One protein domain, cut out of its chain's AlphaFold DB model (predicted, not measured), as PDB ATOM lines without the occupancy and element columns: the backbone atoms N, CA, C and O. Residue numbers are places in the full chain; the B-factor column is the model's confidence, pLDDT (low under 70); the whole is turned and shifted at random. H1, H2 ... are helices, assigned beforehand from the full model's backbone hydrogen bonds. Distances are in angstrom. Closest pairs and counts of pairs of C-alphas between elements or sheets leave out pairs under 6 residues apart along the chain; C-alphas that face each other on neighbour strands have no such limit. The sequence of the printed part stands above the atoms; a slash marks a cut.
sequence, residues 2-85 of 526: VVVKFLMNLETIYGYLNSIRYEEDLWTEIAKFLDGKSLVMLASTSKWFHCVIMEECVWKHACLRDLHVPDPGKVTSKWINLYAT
ATOM      1  N   VAL A   2      35.647 -41.512   3.250       41.41
ATOM      2  CA  VAL A   2      36.447 -42.258   4.253       41.41
ATOM      3  C   VAL A   2      35.821 -43.613   4.601       41.41
ATOM      4  O   VAL A   2      36.525 -44.612   4.597       41.41
ATOM      5  N   VAL A   3      34.499 -43.670   4.790       47.09
ATOM      6  CA  VAL A   3      33.768 -44.923   5.069       47.09
ATOM      7  C   VAL A   3      33.847 -45.906   3.895       47.09
ATOM      8  O   VAL A   3      34.124 -47.078   4.099       47.09
ATOM      9  N   VAL A   4      33.706 -45.422   2.657       53.03
ATOM     10  CA  VAL A   4      33.825 -46.255   1.444       53.03
ATOM     11  C   VAL A   4      35.254 -46.777   1.268       53.03
ATOM     12  O   VAL A   4      35.439 -47.958   1.008       53.03
ATOM     13  N   LYS A   5      36.279 -45.939   1.501       46.69
ATOM     14  CA  LYS A   5      37.684 -46.387   1.538       46.69
ATOM     15  C   LYS A   5      37.943 -47.413   2.645       46.69
ATOM     16  O   LYS A   5      38.738 -48.323   2.450       46.69
ATOM     17  N   PHE A   6      37.295 -47.259   3.799       46.88
ATOM     18  CA  PHE A   6      37.428 -48.179   4.926       46.88
ATOM     19  C   PHE A   6      36.782 -49.541   4.627       46.88
ATOM     20  O   PHE A   6      37.390 -50.570   4.900       46.88
ATOM     21  N   LEU A   7      35.605 -49.547   3.990       52.31
ATOM     22  CA  LEU A   7      34.907 -50.760   3.550       52.31
ATOM     23  C   LEU A   7      35.666 -51.489   2.427       52.31
ATOM     24  O   LEU A   7      35.876 -52.693   2.523       52.31
ATOM     25  N   MET A   8      36.197 -50.759   1.439       54.31
ATOM     26  CA  MET A   8      37.045 -51.339   0.383       54.31
ATOM     27  C   MET A   8      38.344 -51.963   0.929       54.31
ATOM     28  O   MET A   8      38.787 -53.009   0.454       54.31
ATOM     29  N   ASN A   9      38.951 -51.359   1.958       46.28
ATOM     30  CA  ASN A   9      40.135 -51.926   2.614       46.28
ATOM     31  C   ASN A   9      39.824 -53.200   3.418       46.28
ATOM     32  O   ASN A   9      40.708 -54.040   3.568       46.28
ATOM     33  N   LEU A  10      38.598 -53.356   3.925       44.03
ATOM     34  CA  LEU A  10      38.160 -54.566   4.628       44.03
ATOM     35  C   LEU A  10      37.924 -55.740   3.661       44.03
ATOM     36  O   LEU A  10      38.317 -56.863   3.970       44.03
ATOM     37  N   GLU A  11      37.365 -55.486   2.477       45.44
ATOM     38  CA  GLU A  11      37.094 -56.523   1.462       45.44
ATOM     39  C   GLU A  11      38.364 -57.073   0.802       45.44
ATOM     40  O   GLU A  11      38.433 -58.254   0.470       45.44
ATOM     41  N   THR A  12      39.423 -56.263   0.699       48.16
ATOM     42  CA  THR A  12      40.715 -56.724   0.150       48.16
ATOM     43  C   THR A  12      41.359 -57.830   1.014       48.16
ATOM     44  O   THR A  12      42.260 -58.530   0.555       48.16
ATOM     45  N   ILE A  13      40.900 -58.017   2.259       44.44
ATOM     46  CA  ILE A  13      41.458 -58.977   3.227       44.44
ATOM     47  C   ILE A  13      40.721 -60.334   3.209       44.44
ATOM     48  O   ILE A  13      41.303 -61.336   3.621       44.44
ATOM     49  N   TYR A  14      39.492 -60.422   2.684       38.72
ATOM     50  CA  TYR A  14      38.678 -61.649   2.727       38.72
ATOM     51  C   TYR A  14      38.162 -62.056   1.340       38.72
ATOM     52  O   TYR A  14      37.013 -61.823   0.983       38.72
ATOM     53  N   GLY A  15      39.000 -62.727   0.551       49.06
ATOM     54  CA  GLY A  15      38.526 -63.481  -0.614       49.06
ATOM     55  C   GLY A  15      38.030 -64.871  -0.204       49.06
ATOM     56  O   GLY A  15      38.712 -65.521   0.576       49.06
ATOM     57  N   TYR A  16      36.869 -65.318  -0.712       38.31
ATOM     58  CA  TYR A  16      36.629 -66.643  -1.338       38.31
ATOM     59  C   TYR A  16      35.120 -66.887  -1.646       38.31
ATOM     60  O   TYR A  16      34.316 -67.249  -0.794       38.31
ATOM     61  N   LEU A  17      34.759 -66.720  -2.925       41.47
ATOM     62  CA  LEU A  17      33.956 -67.618  -3.789       41.47
ATOM     63  C   LEU A  17      32.531 -68.122  -3.439       41.47
ATOM     64  O   LEU A  17      31.992 -68.885  -4.231       41.47
ATOM     65  N   ASN A  18      31.844 -67.648  -2.398       39.81
ATOM     66  CA  ASN A  18      30.370 -67.813  -2.282       39.81
ATOM     67  C   ASN A  18      29.629 -66.535  -1.825       39.81
ATOM     68  O   ASN A  18      28.429 -66.560  -1.566       39.81
ATOM     69  N   SER A  19      30.353 -65.413  -1.760       46.94
ATOM     70  CA  SER A  19      29.930 -64.125  -1.181       46.94
ATOM     71  C   SER A  19      29.322 -63.138  -2.196       46.94
ATOM     72  O   SER A  19      28.604 -62.218  -1.824       46.94
ATOM     73  N   ILE A  20      29.530 -63.366  -3.498       46.53
ATOM     74  CA  ILE A  20      29.306 -62.355  -4.552       46.53
ATOM     75  C   ILE A  20      27.834 -61.900  -4.655       46.53
ATOM     76  O   ILE A  20      27.577 -60.730  -4.914       46.53
ATOM     77  N   ARG A  21      26.856 -62.788  -4.402       44.03
ATOM     78  CA  ARG A  21      25.425 -62.409  -4.383       44.03
ATOM     79  C   ARG A  21      25.033 -61.592  -3.149       44.03
ATOM     80  O   ARG A  21      24.239 -60.673  -3.270       44.03
ATOM     81  N   TYR A  22      25.581 -61.926  -1.980       50.78
ATOM     82  CA  TYR A  22      25.328 -61.171  -0.747       50.78
ATOM     83  C   TYR A  22      26.000 -59.787  -0.785       50.78
ATOM     84  O   TYR A  22      25.476 -58.832  -0.216       50.78
ATOM     85  N   GLU A  23      27.136 -59.670  -1.478       59.28
ATOM     86  CA  GLU A  23      27.854 -58.409  -1.696       59.28
ATOM     87  C   GLU A  23      27.123 -57.469  -2.664       59.28
ATOM     88  O   GLU A  23      27.064 -56.268  -2.407       59.28
ATOM     89  N   GLU A  24      26.526 -57.989  -3.741       61.06
ATOM     90  CA  GLU A  24      25.753 -57.184  -4.700       61.06
ATOM     91  C   GLU A  24      24.536 -56.518  -4.038       61.06
ATOM     92  O   GLU A  24      24.343 -55.307  -4.180       61.06
ATOM     93  N   ASP A  25      23.785 -57.263  -3.222       74.69
ATOM     94  CA  ASP A  25      22.653 -56.725  -2.458       74.69
ATOM     95  C   ASP A  25      23.113 -55.668  -1.436       74.69
ATOM     96  O   ASP A  25      22.518 -54.592  -1.330       74.69
ATOM     97  N   LEU A  26      24.214 -55.919  -0.714       86.12
ATOM     98  CA  LEU A  26      24.738 -54.984   0.289       86.12
ATOM     99  C   LEU A  26      25.209 -53.666  -0.338       86.12
ATOM    100  O   LEU A  26      24.882 -52.588   0.163       86.12
ATOM    101  N   TRP A  27      25.971 -53.732  -1.429       86.62
ATOM    102  CA  TRP A  27      26.456 -52.535  -2.112       86.62
ATOM    103  C   TRP A  27      25.332 -51.770  -2.807       86.62
ATOM    104  O   TRP A  27      25.374 -50.538  -2.824       86.62
ATOM    105  N   THR A  28      24.297 -52.464  -3.286       88.94
ATOM    106  CA  THR A  28      23.059 -51.838  -3.767       88.94
ATOM    107  C   THR A  28      22.377 -51.049  -2.646       88.94
ATOM    108  O   THR A  28      22.015 -49.890  -2.851       88.94
ATOM    109  N   GLU A  29      22.255 -51.611  -1.439       89.38
ATOM    110  CA  GLU A  29      21.697 -50.889  -0.287       89.38
ATOM    111  C   GLU A  29      22.564 -49.698   0.136       89.38
ATOM    112  O   GLU A  29      22.036 -48.609   0.354       89.38
ATOM    113  N   ILE A  30      23.891 -49.852   0.190       90.06
ATOM    114  CA  ILE A  30      24.816 -48.748   0.502       90.06
ATOM    115  C   ILE A  30      24.682 -47.624  -0.533       90.06
ATOM    116  O   ILE A  30      24.637 -46.445  -0.169       90.06
ATOM    117  N   ALA A  31      24.589 -47.972  -1.818       92.38
ATOM    118  CA  ALA A  31      24.478 -47.012  -2.908       92.38
ATOM    119  C   ALA A  31      23.241 -46.112  -2.768       92.38
ATOM    120  O   ALA A  31      23.334 -44.911  -3.009       92.38
ATOM    121  N   LYS A  32      22.109 -46.632  -2.274       91.25
ATOM    122  CA  LYS A  32      20.886 -45.834  -2.039       91.25
ATOM    123  C   LYS A  32      21.082 -44.659  -1.071       91.25
ATOM    124  O   LYS A  32      20.262 -43.741  -1.064       91.25
ATOM    125  N   PHE A  33      22.153 -44.649  -0.273       90.56
ATOM    126  CA  PHE A  33      22.498 -43.566   0.659       90.56
ATOM    127  C   PHE A  33      23.577 -42.610   0.134       90.56
ATOM    128  O   PHE A  33      23.898 -41.624   0.797       90.56
ATOM    129  N   LEU A  34      24.124 -42.859  -1.057       91.81
ATOM    130  CA  LEU A  34      25.090 -41.969  -1.696       91.81
ATOM    131  C   LEU A  34      24.372 -40.862  -2.480       91.81
ATOM    132  O   LEU A  34      23.280 -41.064  -3.016       91.81
ATOM    133  N   ASP A  35      24.970 -39.672  -2.530       90.25
ATOM    134  CA  ASP A  35      24.541 -38.595  -3.427       90.25
ATOM    135  C   ASP A  35      24.890 -38.929  -4.888       90.25
ATOM    136  O   ASP A  35      25.776 -39.747  -5.158       90.25
ATOM    137  N   GLY A  36      24.222 -38.279  -5.844       89.50
ATOM    138  CA  GLY A  36      24.411 -38.552  -7.270       89.50
ATOM    139  C   GLY A  36      25.860 -38.427  -7.749       89.50
ATOM    140  O   GLY A  36      26.312 -39.239  -8.557       89.50
ATOM    141  N   LYS A  37      26.636 -37.473  -7.218       90.62
ATOM    142  CA  LYS A  37      28.052 -37.316  -7.586       90.62
ATOM    143  C   LYS A  37      28.874 -38.493  -7.063       90.62
ATOM    144  O   LYS A  37      29.700 -39.035  -7.795       90.62
ATOM    145  N   SER A  38      28.636 -38.907  -5.822       93.06
ATOM    146  CA  SER A  38      29.261 -40.087  -5.221       93.06
ATOM    147  C   SER A  38      28.915 -41.378  -5.967       93.06
ATOM    148  O   SER A  38      29.811 -42.192  -6.187       93.06
ATOM    149  N   LEU A  39      27.666 -41.539  -6.416       94.06
ATOM    150  CA  LEU A  39      27.230 -42.670  -7.244       94.06
ATOM    151  C   LEU A  39      28.000 -42.735  -8.569       94.06
ATOM    152  O   LEU A  39      28.584 -43.769  -8.888       94.06
ATOM    153  N   VAL A  40      28.070 -41.624  -9.310       92.38
ATOM    154  CA  VAL A  40      28.805 -41.563 -10.588       92.38
ATOM    155  C   VAL A  40      30.300 -41.828 -10.384       92.38
ATOM    156  O   VAL A  40      30.898 -42.595 -11.140       92.38
ATOM    157  N   MET A  41      30.906 -41.247  -9.343       93.00
ATOM    158  CA  MET A  41      32.310 -41.512  -9.009       93.00
ATOM    159  C   MET A  41      32.538 -42.993  -8.701       93.00
ATOM    160  O   MET A  41      33.487 -43.569  -9.224       93.00
ATOM    161  N   LEU A  42      31.667 -43.633  -7.916       90.75
ATOM    162  CA  LEU A  42      31.780 -45.056  -7.594       90.75
ATOM    163  C   LEU A  42      31.621 -45.939  -8.840       90.75
ATOM    164  O   LEU A  42      32.457 -46.810  -9.077       90.75
ATOM    165  N   ALA A  43      30.632 -45.656  -9.692       92.31
ATOM    166  CA  ALA A  43      30.424 -46.360 -10.960       92.31
ATOM    167  C   ALA A  43      31.627 -46.258 -11.914       92.31
ATOM    168  O   ALA A  43      31.840 -47.147 -12.734       92.31
ATOM    169  N   SER A  44      32.426 -45.191 -11.809       92.75
ATOM    170  CA  SER A  44      33.630 -44.993 -12.629       92.75
ATOM    171  C   SER A  44      34.849 -45.802 -12.163       92.75
ATOM    172  O   SER A  44      35.841 -45.879 -12.885       92.75
ATOM    173  N   THR A  45      34.797 -46.411 -10.971       91.75
ATOM    174  CA  THR A  45      35.949 -47.123 -10.387       91.75
ATOM    175  C   THR A  45      36.181 -48.514 -10.979       91.75
ATOM    176  O   THR A  45      37.330 -48.938 -11.097       91.75
ATOM    177  N   SER A  46      35.123 -49.246 -11.347       90.31
ATOM    178  CA  SER A  46      35.230 -50.586 -11.934       90.31
ATOM    179  C   SER A  46      33.958 -50.986 -12.686       90.31
ATOM    180  O   SER A  46      32.876 -50.457 -12.436       90.31
ATOM    181  N   LYS A  47      34.067 -51.982 -13.580       88.75
ATOM    182  CA  LYS A  47      32.901 -52.552 -14.283       88.75
ATOM    183  C   LYS A  47      31.878 -53.168 -13.326       88.75
ATOM    184  O   LYS A  47      30.693 -53.133 -13.623       88.75
ATOM    185  N   TRP A  48      32.332 -53.718 -12.199       90.06
ATOM    186  CA  TRP A  48      31.447 -54.323 -11.208       90.06
ATOM    187  C   TRP A  48      30.588 -53.259 -10.515       90.06
ATOM    188  O   TRP A  48      29.366 -53.351 -10.551       90.06
ATOM    189  N   PHE A  49      31.207 -52.182 -10.011       89.31
ATOM    190  CA  PHE A  49      30.459 -51.058  -9.435       89.31
ATOM    191  C   PHE A  49      29.564 -50.374 -10.462       89.31
ATOM    192  O   PHE A  49      28.473 -49.939 -10.120       89.31
ATOM    193  N   HIS A  50      29.988 -50.292 -11.723       91.31
ATOM    194  CA  HIS A  50      29.123 -49.777 -12.777       91.31
ATOM    195  C   HIS A  50      27.812 -50.569 -12.879       91.31
ATOM    196  O   HIS A  50      26.753 -49.951 -12.918       91.31
ATOM    197  N   CYS A  51      27.858 -51.906 -12.871       90.75
ATOM    198  CA  CYS A  51      26.649 -52.732 -12.902       90.75
ATOM    199  C   CYS A  51      25.748 -52.474 -11.685       90.75
ATOM    200  O   CYS A  51      24.580 -52.152 -11.872       90.75
ATOM    201  N   VAL A  52      26.308 -52.510 -10.468       90.19
ATOM    202  CA  VAL A  52      25.560 -52.286  -9.214       90.19
ATOM    203  C   VAL A  52      24.890 -50.910  -9.186       90.19
ATOM    204  O   VAL A  52      23.725 -50.773  -8.827       90.19
ATOM    205  N   ILE A  53      25.613 -49.861  -9.581       93.38
ATOM    206  CA  ILE A  53      25.108 -48.483  -9.524       93.38
ATOM    207  C   ILE A  53      24.070 -48.207 -10.613       93.38
ATOM    208  O   ILE A  53      23.236 -47.320 -10.444       93.38
ATOM    209  N   MET A  54      24.096 -48.938 -11.728       91.56
ATOM    210  CA  MET A  54      23.125 -48.772 -12.815       91.56
ATOM    211  C   MET A  54      21.788 -49.481 -12.556       91.56
ATOM    212  O   MET A  54      20.874 -49.352 -13.372       91.56
ATOM    213  N   GLU A  55      21.637 -50.163 -11.419       92.50
ATOM    214  CA  GLU A  55      20.357 -50.712 -10.975       92.50
ATOM    215  C   GLU A  55      19.303 -49.611 -10.773       92.50
ATOM    216  O   GLU A  55      19.527 -48.599 -10.101       92.50
ATOM    217  N   GLU A  56      18.099 -49.825 -11.316       92.38
ATOM    218  CA  GLU A  56      17.003 -48.840 -11.274       92.38
ATOM    219  C   GLU A  56      16.628 -48.459  -9.836       92.38
ATOM    220  O   GLU A  56      16.273 -47.312  -9.554       92.38
ATOM    221  N   CYS A  57      16.727 -49.408  -8.898       91.81
ATOM    222  CA  CYS A  57      16.379 -49.159  -7.507       91.81
ATOM    223  C   CYS A  57      17.326 -48.151  -6.835       91.81
ATOM    224  O   CYS A  57      16.855 -47.374  -6.005       91.81
ATOM    225  N   VAL A  58      18.610 -48.104  -7.208       95.00
ATOM    226  CA  VAL A  58      19.587 -47.158  -6.647       95.00
ATOM    227  C   VAL A  58      19.176 -45.731  -6.990       95.00
ATOM    228  O   VAL A  58      18.979 -44.902  -6.099       95.00
ATOM    229  N   TRP A  59      18.947 -45.466  -8.277       95.12
ATOM    230  CA  TRP A  59      18.550 -44.142  -8.753       95.12
ATOM    231  C   TRP A  59      17.140 -43.756  -8.326       95.12
ATOM    232  O   TRP A  59      16.909 -42.586  -8.031       95.12
ATOM    233  N   LYS A  60      16.213 -44.717  -8.214       94.62
ATOM    234  CA  LYS A  60      14.887 -44.471  -7.633       94.62
ATOM    235  C   LYS A  60      14.998 -43.929  -6.212       94.62
ATOM    236  O   LYS A  60      14.434 -42.881  -5.913       94.62
ATOM    237  N   HIS A  61      15.742 -44.615  -5.343       94.06
ATOM    238  CA  HIS A  61      15.890 -44.190  -3.951       94.06
ATOM    239  C   HIS A  61      16.635 -42.859  -3.844       94.06
ATOM    240  O   HIS A  61      16.182 -41.982  -3.113       94.06
ATOM    241  N   ALA A  62      17.723 -42.681  -4.600       94.19
ATOM    242  CA  ALA A  62      18.454 -41.416  -4.631       94.19
ATOM    243  C   ALA A  62      17.552 -40.254  -5.082       94.19
ATOM    244  O   ALA A  62      17.531 -39.212  -4.435       94.19
ATOM    245  N   CYS A  63      16.756 -40.448  -6.139       93.94
ATOM    246  CA  CYS A  63      15.851 -39.428  -6.671       93.94
ATOM    247  C   CYS A  63      14.773 -39.031  -5.659       93.94
ATOM    248  O   CYS A  63      14.635 -37.850  -5.354       93.94
ATOM    249  N   LEU A  64      14.055 -40.005  -5.093       93.88
ATOM    250  CA  LEU A  64      12.988 -39.744  -4.120       93.88
ATOM    251  C   LEU A  64      13.516 -39.082  -2.842       93.88
ATOM    252  O   LEU A  64      12.894 -38.154  -2.327       93.88
ATOM    253  N   ARG A  65      14.679 -39.533  -2.351       93.44
ATOM    254  CA  ARG A  65      15.351 -38.963  -1.178       93.44
ATOM    255  C   ARG A  65      15.758 -37.516  -1.426       93.44
ATOM    256  O   ARG A  65      15.399 -36.651  -0.637       93.44
ATOM    257  N   ASP A  66      16.486 -37.257  -2.509       92.81
ATOM    258  CA  ASP A  66      17.054 -35.932  -2.773       92.81
ATOM    259  C   ASP A  66      15.959 -34.908  -3.115       92.81
ATOM    260  O   ASP A  66      16.055 -33.743  -2.731       92.81
ATOM    261  N   LEU A  67      14.871 -35.347  -3.762       91.88
ATOM    262  CA  LEU A  67      13.700 -34.514  -4.053       91.88
ATOM    263  C   LEU A  67      12.698 -34.410  -2.892       91.88
ATOM    264  O   LEU A  67      11.811 -33.565  -2.953       91.88
ATOM    265  N   HIS A  68      12.832 -35.223  -1.839       91.88
ATOM    266  CA  HIS A  68      11.925 -35.263  -0.682       91.88
ATOM    267  C   HIS A  68      10.447 -35.542  -1.039       91.88
ATOM    268  O   HIS A  68       9.525 -35.040  -0.389       91.88
ATOM    269  N   VAL A  69      10.209 -36.386  -2.048       90.94
ATOM    270  CA  VAL A  69       8.870 -36.730  -2.570       90.94
ATOM    271  C   VAL A  69       8.513 -38.202  -2.325       90.94
ATOM    272  O   VAL A  69       9.408 -39.042  -2.202       90.94
ATOM    273  N   PRO A  70       7.213 -38.548  -2.218       88.88
ATOM    274  CA  PRO A  70       6.776 -39.937  -2.113       88.88
ATOM    275  C   PRO A  70       7.039 -40.708  -3.413       88.88
ATOM    276  O   PRO A  70       7.223 -40.126  -4.479       88.88
ATOM    277  N   ASP A  71       7.019 -42.037  -3.320       89.94
ATOM    278  CA  ASP A  71       7.097 -42.910  -4.490       89.94
ATOM    279  C   ASP A  71       5.844 -42.732  -5.373       89.94
ATOM    280  O   ASP A  71       4.745 -43.060  -4.917       89.94
ATOM    281  N   PRO A  72       5.978 -42.253  -6.626       88.19
ATOM    282  CA  PRO A  72       4.847 -42.054  -7.532       88.19
ATOM    283  C   PRO A  72       4.314 -43.376  -8.116       88.19
ATOM    284  O   PRO A  72       3.389 -43.374  -8.929       88.19
ATOM    285  N   GLY A  73       4.911 -44.519  -7.760       86.31
ATOM    286  CA  GLY A  73       4.578 -45.819  -8.319       86.31
ATOM    287  C   GLY A  73       5.301 -46.051  -9.643       86.31
ATOM    288  O   GLY A  73       6.527 -46.179  -9.683       86.31
ATOM    289  N   LYS A  74       4.546 -46.178 -10.737       84.00
ATOM    290  CA  LYS A  74       5.109 -46.506 -12.052       84.00
ATOM    291  C   LYS A  74       5.476 -45.233 -12.816       84.00
ATOM    292  O   LYS A  74       4.602 -44.443 -13.149       84.00
ATOM    293  N   VAL A  75       6.754 -45.100 -13.157       88.38
ATOM    294  CA  VAL A  75       7.270 -44.098 -14.103       88.38
ATOM    295  C   VAL A  75       7.492 -44.734 -15.477       88.38
ATOM    296  O   VAL A  75       7.646 -45.952 -15.589       88.38
ATOM    297  N   THR A  76       7.467 -43.929 -16.538       88.44
ATOM    298  CA  THR A  76       7.699 -44.392 -17.918       88.44
ATOM    299  C   THR A  76       9.177 -44.368 -18.298       88.44
ATOM    300  O   THR A  76       9.613 -45.160 -19.131       88.44
ATOM    301  N   SER A  77       9.948 -43.480 -17.669       91.56
ATOM    302  CA  SER A  77      11.376 -43.286 -17.923       91.56
ATOM    303  C   SER A  77      12.257 -43.925 -16.849       91.56
ATOM    304  O   SER A  77      11.841 -44.088 -15.704       91.56
ATOM    305  N   LYS A  78      13.505 -44.245 -17.211       94.00
ATOM    306  CA  LYS A  78      14.521 -44.760 -16.278       94.00
ATOM    307  C   LYS A  78      14.849 -43.750 -15.183       94.00
ATOM    308  O   LYS A  78      15.045 -42.568 -15.478       94.00
ATOM    309  N   TRP A  79      15.012 -44.215 -13.948       94.62
ATOM    310  CA  TRP A  79      15.255 -43.332 -12.802       94.62
ATOM    311  C   TRP A  79      16.560 -42.542 -12.891       94.62
ATOM    312  O   TRP A  79      16.596 -41.392 -12.462       94.62
ATOM    313  N   ILE A  80      17.608 -43.105 -13.497       93.31
ATOM    314  CA  ILE A  80      18.868 -42.379 -13.717       93.31
ATOM    315  C   ILE A  80      18.677 -41.149 -14.614       93.31
ATOM    316  O   ILE A  80      19.249 -40.094 -14.348       93.31
ATOM    317  N   ASN A  81      17.824 -41.252 -15.639       92.81
ATOM    318  CA  ASN A  81      17.537 -40.141 -16.543       92.81
ATOM    319  C   ASN A  81      16.709 -39.068 -15.832       92.81
ATOM    320  O   ASN A  81      17.009 -37.884 -15.962       92.81
ATOM    321  N   LEU A  82      15.715 -39.485 -15.039       93.06
ATOM    322  CA  LEU A  82      14.912 -38.576 -14.218       93.06
ATOM    323  C   LEU A  82      15.779 -37.813 -13.222       93.06
ATOM    324  O   LEU A  82      15.705 -36.585 -13.167       93.06
ATOM    325  N   TYR A  83      16.652 -38.528 -12.509       93.00
ATOM    326  CA  TYR A  83      17.627 -37.933 -11.604       93.00
ATOM    327  C   TYR A  83      18.500 -36.918 -12.346       93.00
ATOM    328  O   TYR A  83      18.570 -35.759 -11.949       93.00
ATOM    329  N   ALA A  84      19.103 -37.308 -13.471       89.75
ATOM    330  CA  ALA A  84      19.941 -36.408 -14.254       89.75
ATOM    331  C   ALA A  84      19.192 -35.120 -14.638       89.75
ATOM    332  O   ALA A  84      19.682 -34.033 -14.352       89.75
ATOM    333  N   THR A  85      17.980 -35.212 -15.198       86.75
ATOM    334  CA  THR A  85      17.201 -34.026 -15.607       86.75
ATOM    335  C   THR A  85      16.722 -33.149 -14.449       86.75
ATOM    336  O   THR A  85      16.597 -31.928 -14.590       86.75
TER     337      THR A  85
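Overview. This is residues 2 to 85 of the 526 residues of the protein "Putative F-box protein" of Capsicum annuum (UniProt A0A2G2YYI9). H2 and H5 follow each other nearly end to end; the helical hairpin of H3 and H4 packs on H2 through H4, and H6 packs on H5. Residues 5 to 10 of H1 and residues 12 to 22 stick out. The 84 printed residues, all helix in class, have six named helices, H1 to H6, and are only just compact, close to loose: radius of gyration 14.0 A, spans 41 by 26 by 21 A.

Along the chain. H2, residues 20 to 31, measures 16.2 A from first to last C-alpha; H5, residues 56 to 67, 16.4 A. H1, residues 2 to 11, begins at C-alpha 2 (36.447, -42.258, 4.253). H3 is residues 36 to 43, H4 47 to 53, and H6 79 to 85.

Arrangement. H2 and H5 only just touch, only at their ends, with 3 pairs of C-alphas within 8 A, the closest Ala 31 and Val 58, 6.2 A. H2 touches H4 at a steep tilt of 53 degrees, closest C-alphas Thr 28 and Val 52, 6.0 A. In the hairpin H3 and H4, C-alphas 43 and 50 are closest, 4.1 A. H5 touches H6, closest C-alphas Trp 59 and Ile 80, 5.3 A. H1 touches no helix. In H1 to H6 every O i to N i+4 pair is within hydrogen-bond range.

Size, cuts and confidence. The printed part has no cut. The link from H5 to H6 is long, 11 residues. Residues 2 to 24 have pLDDT under 70.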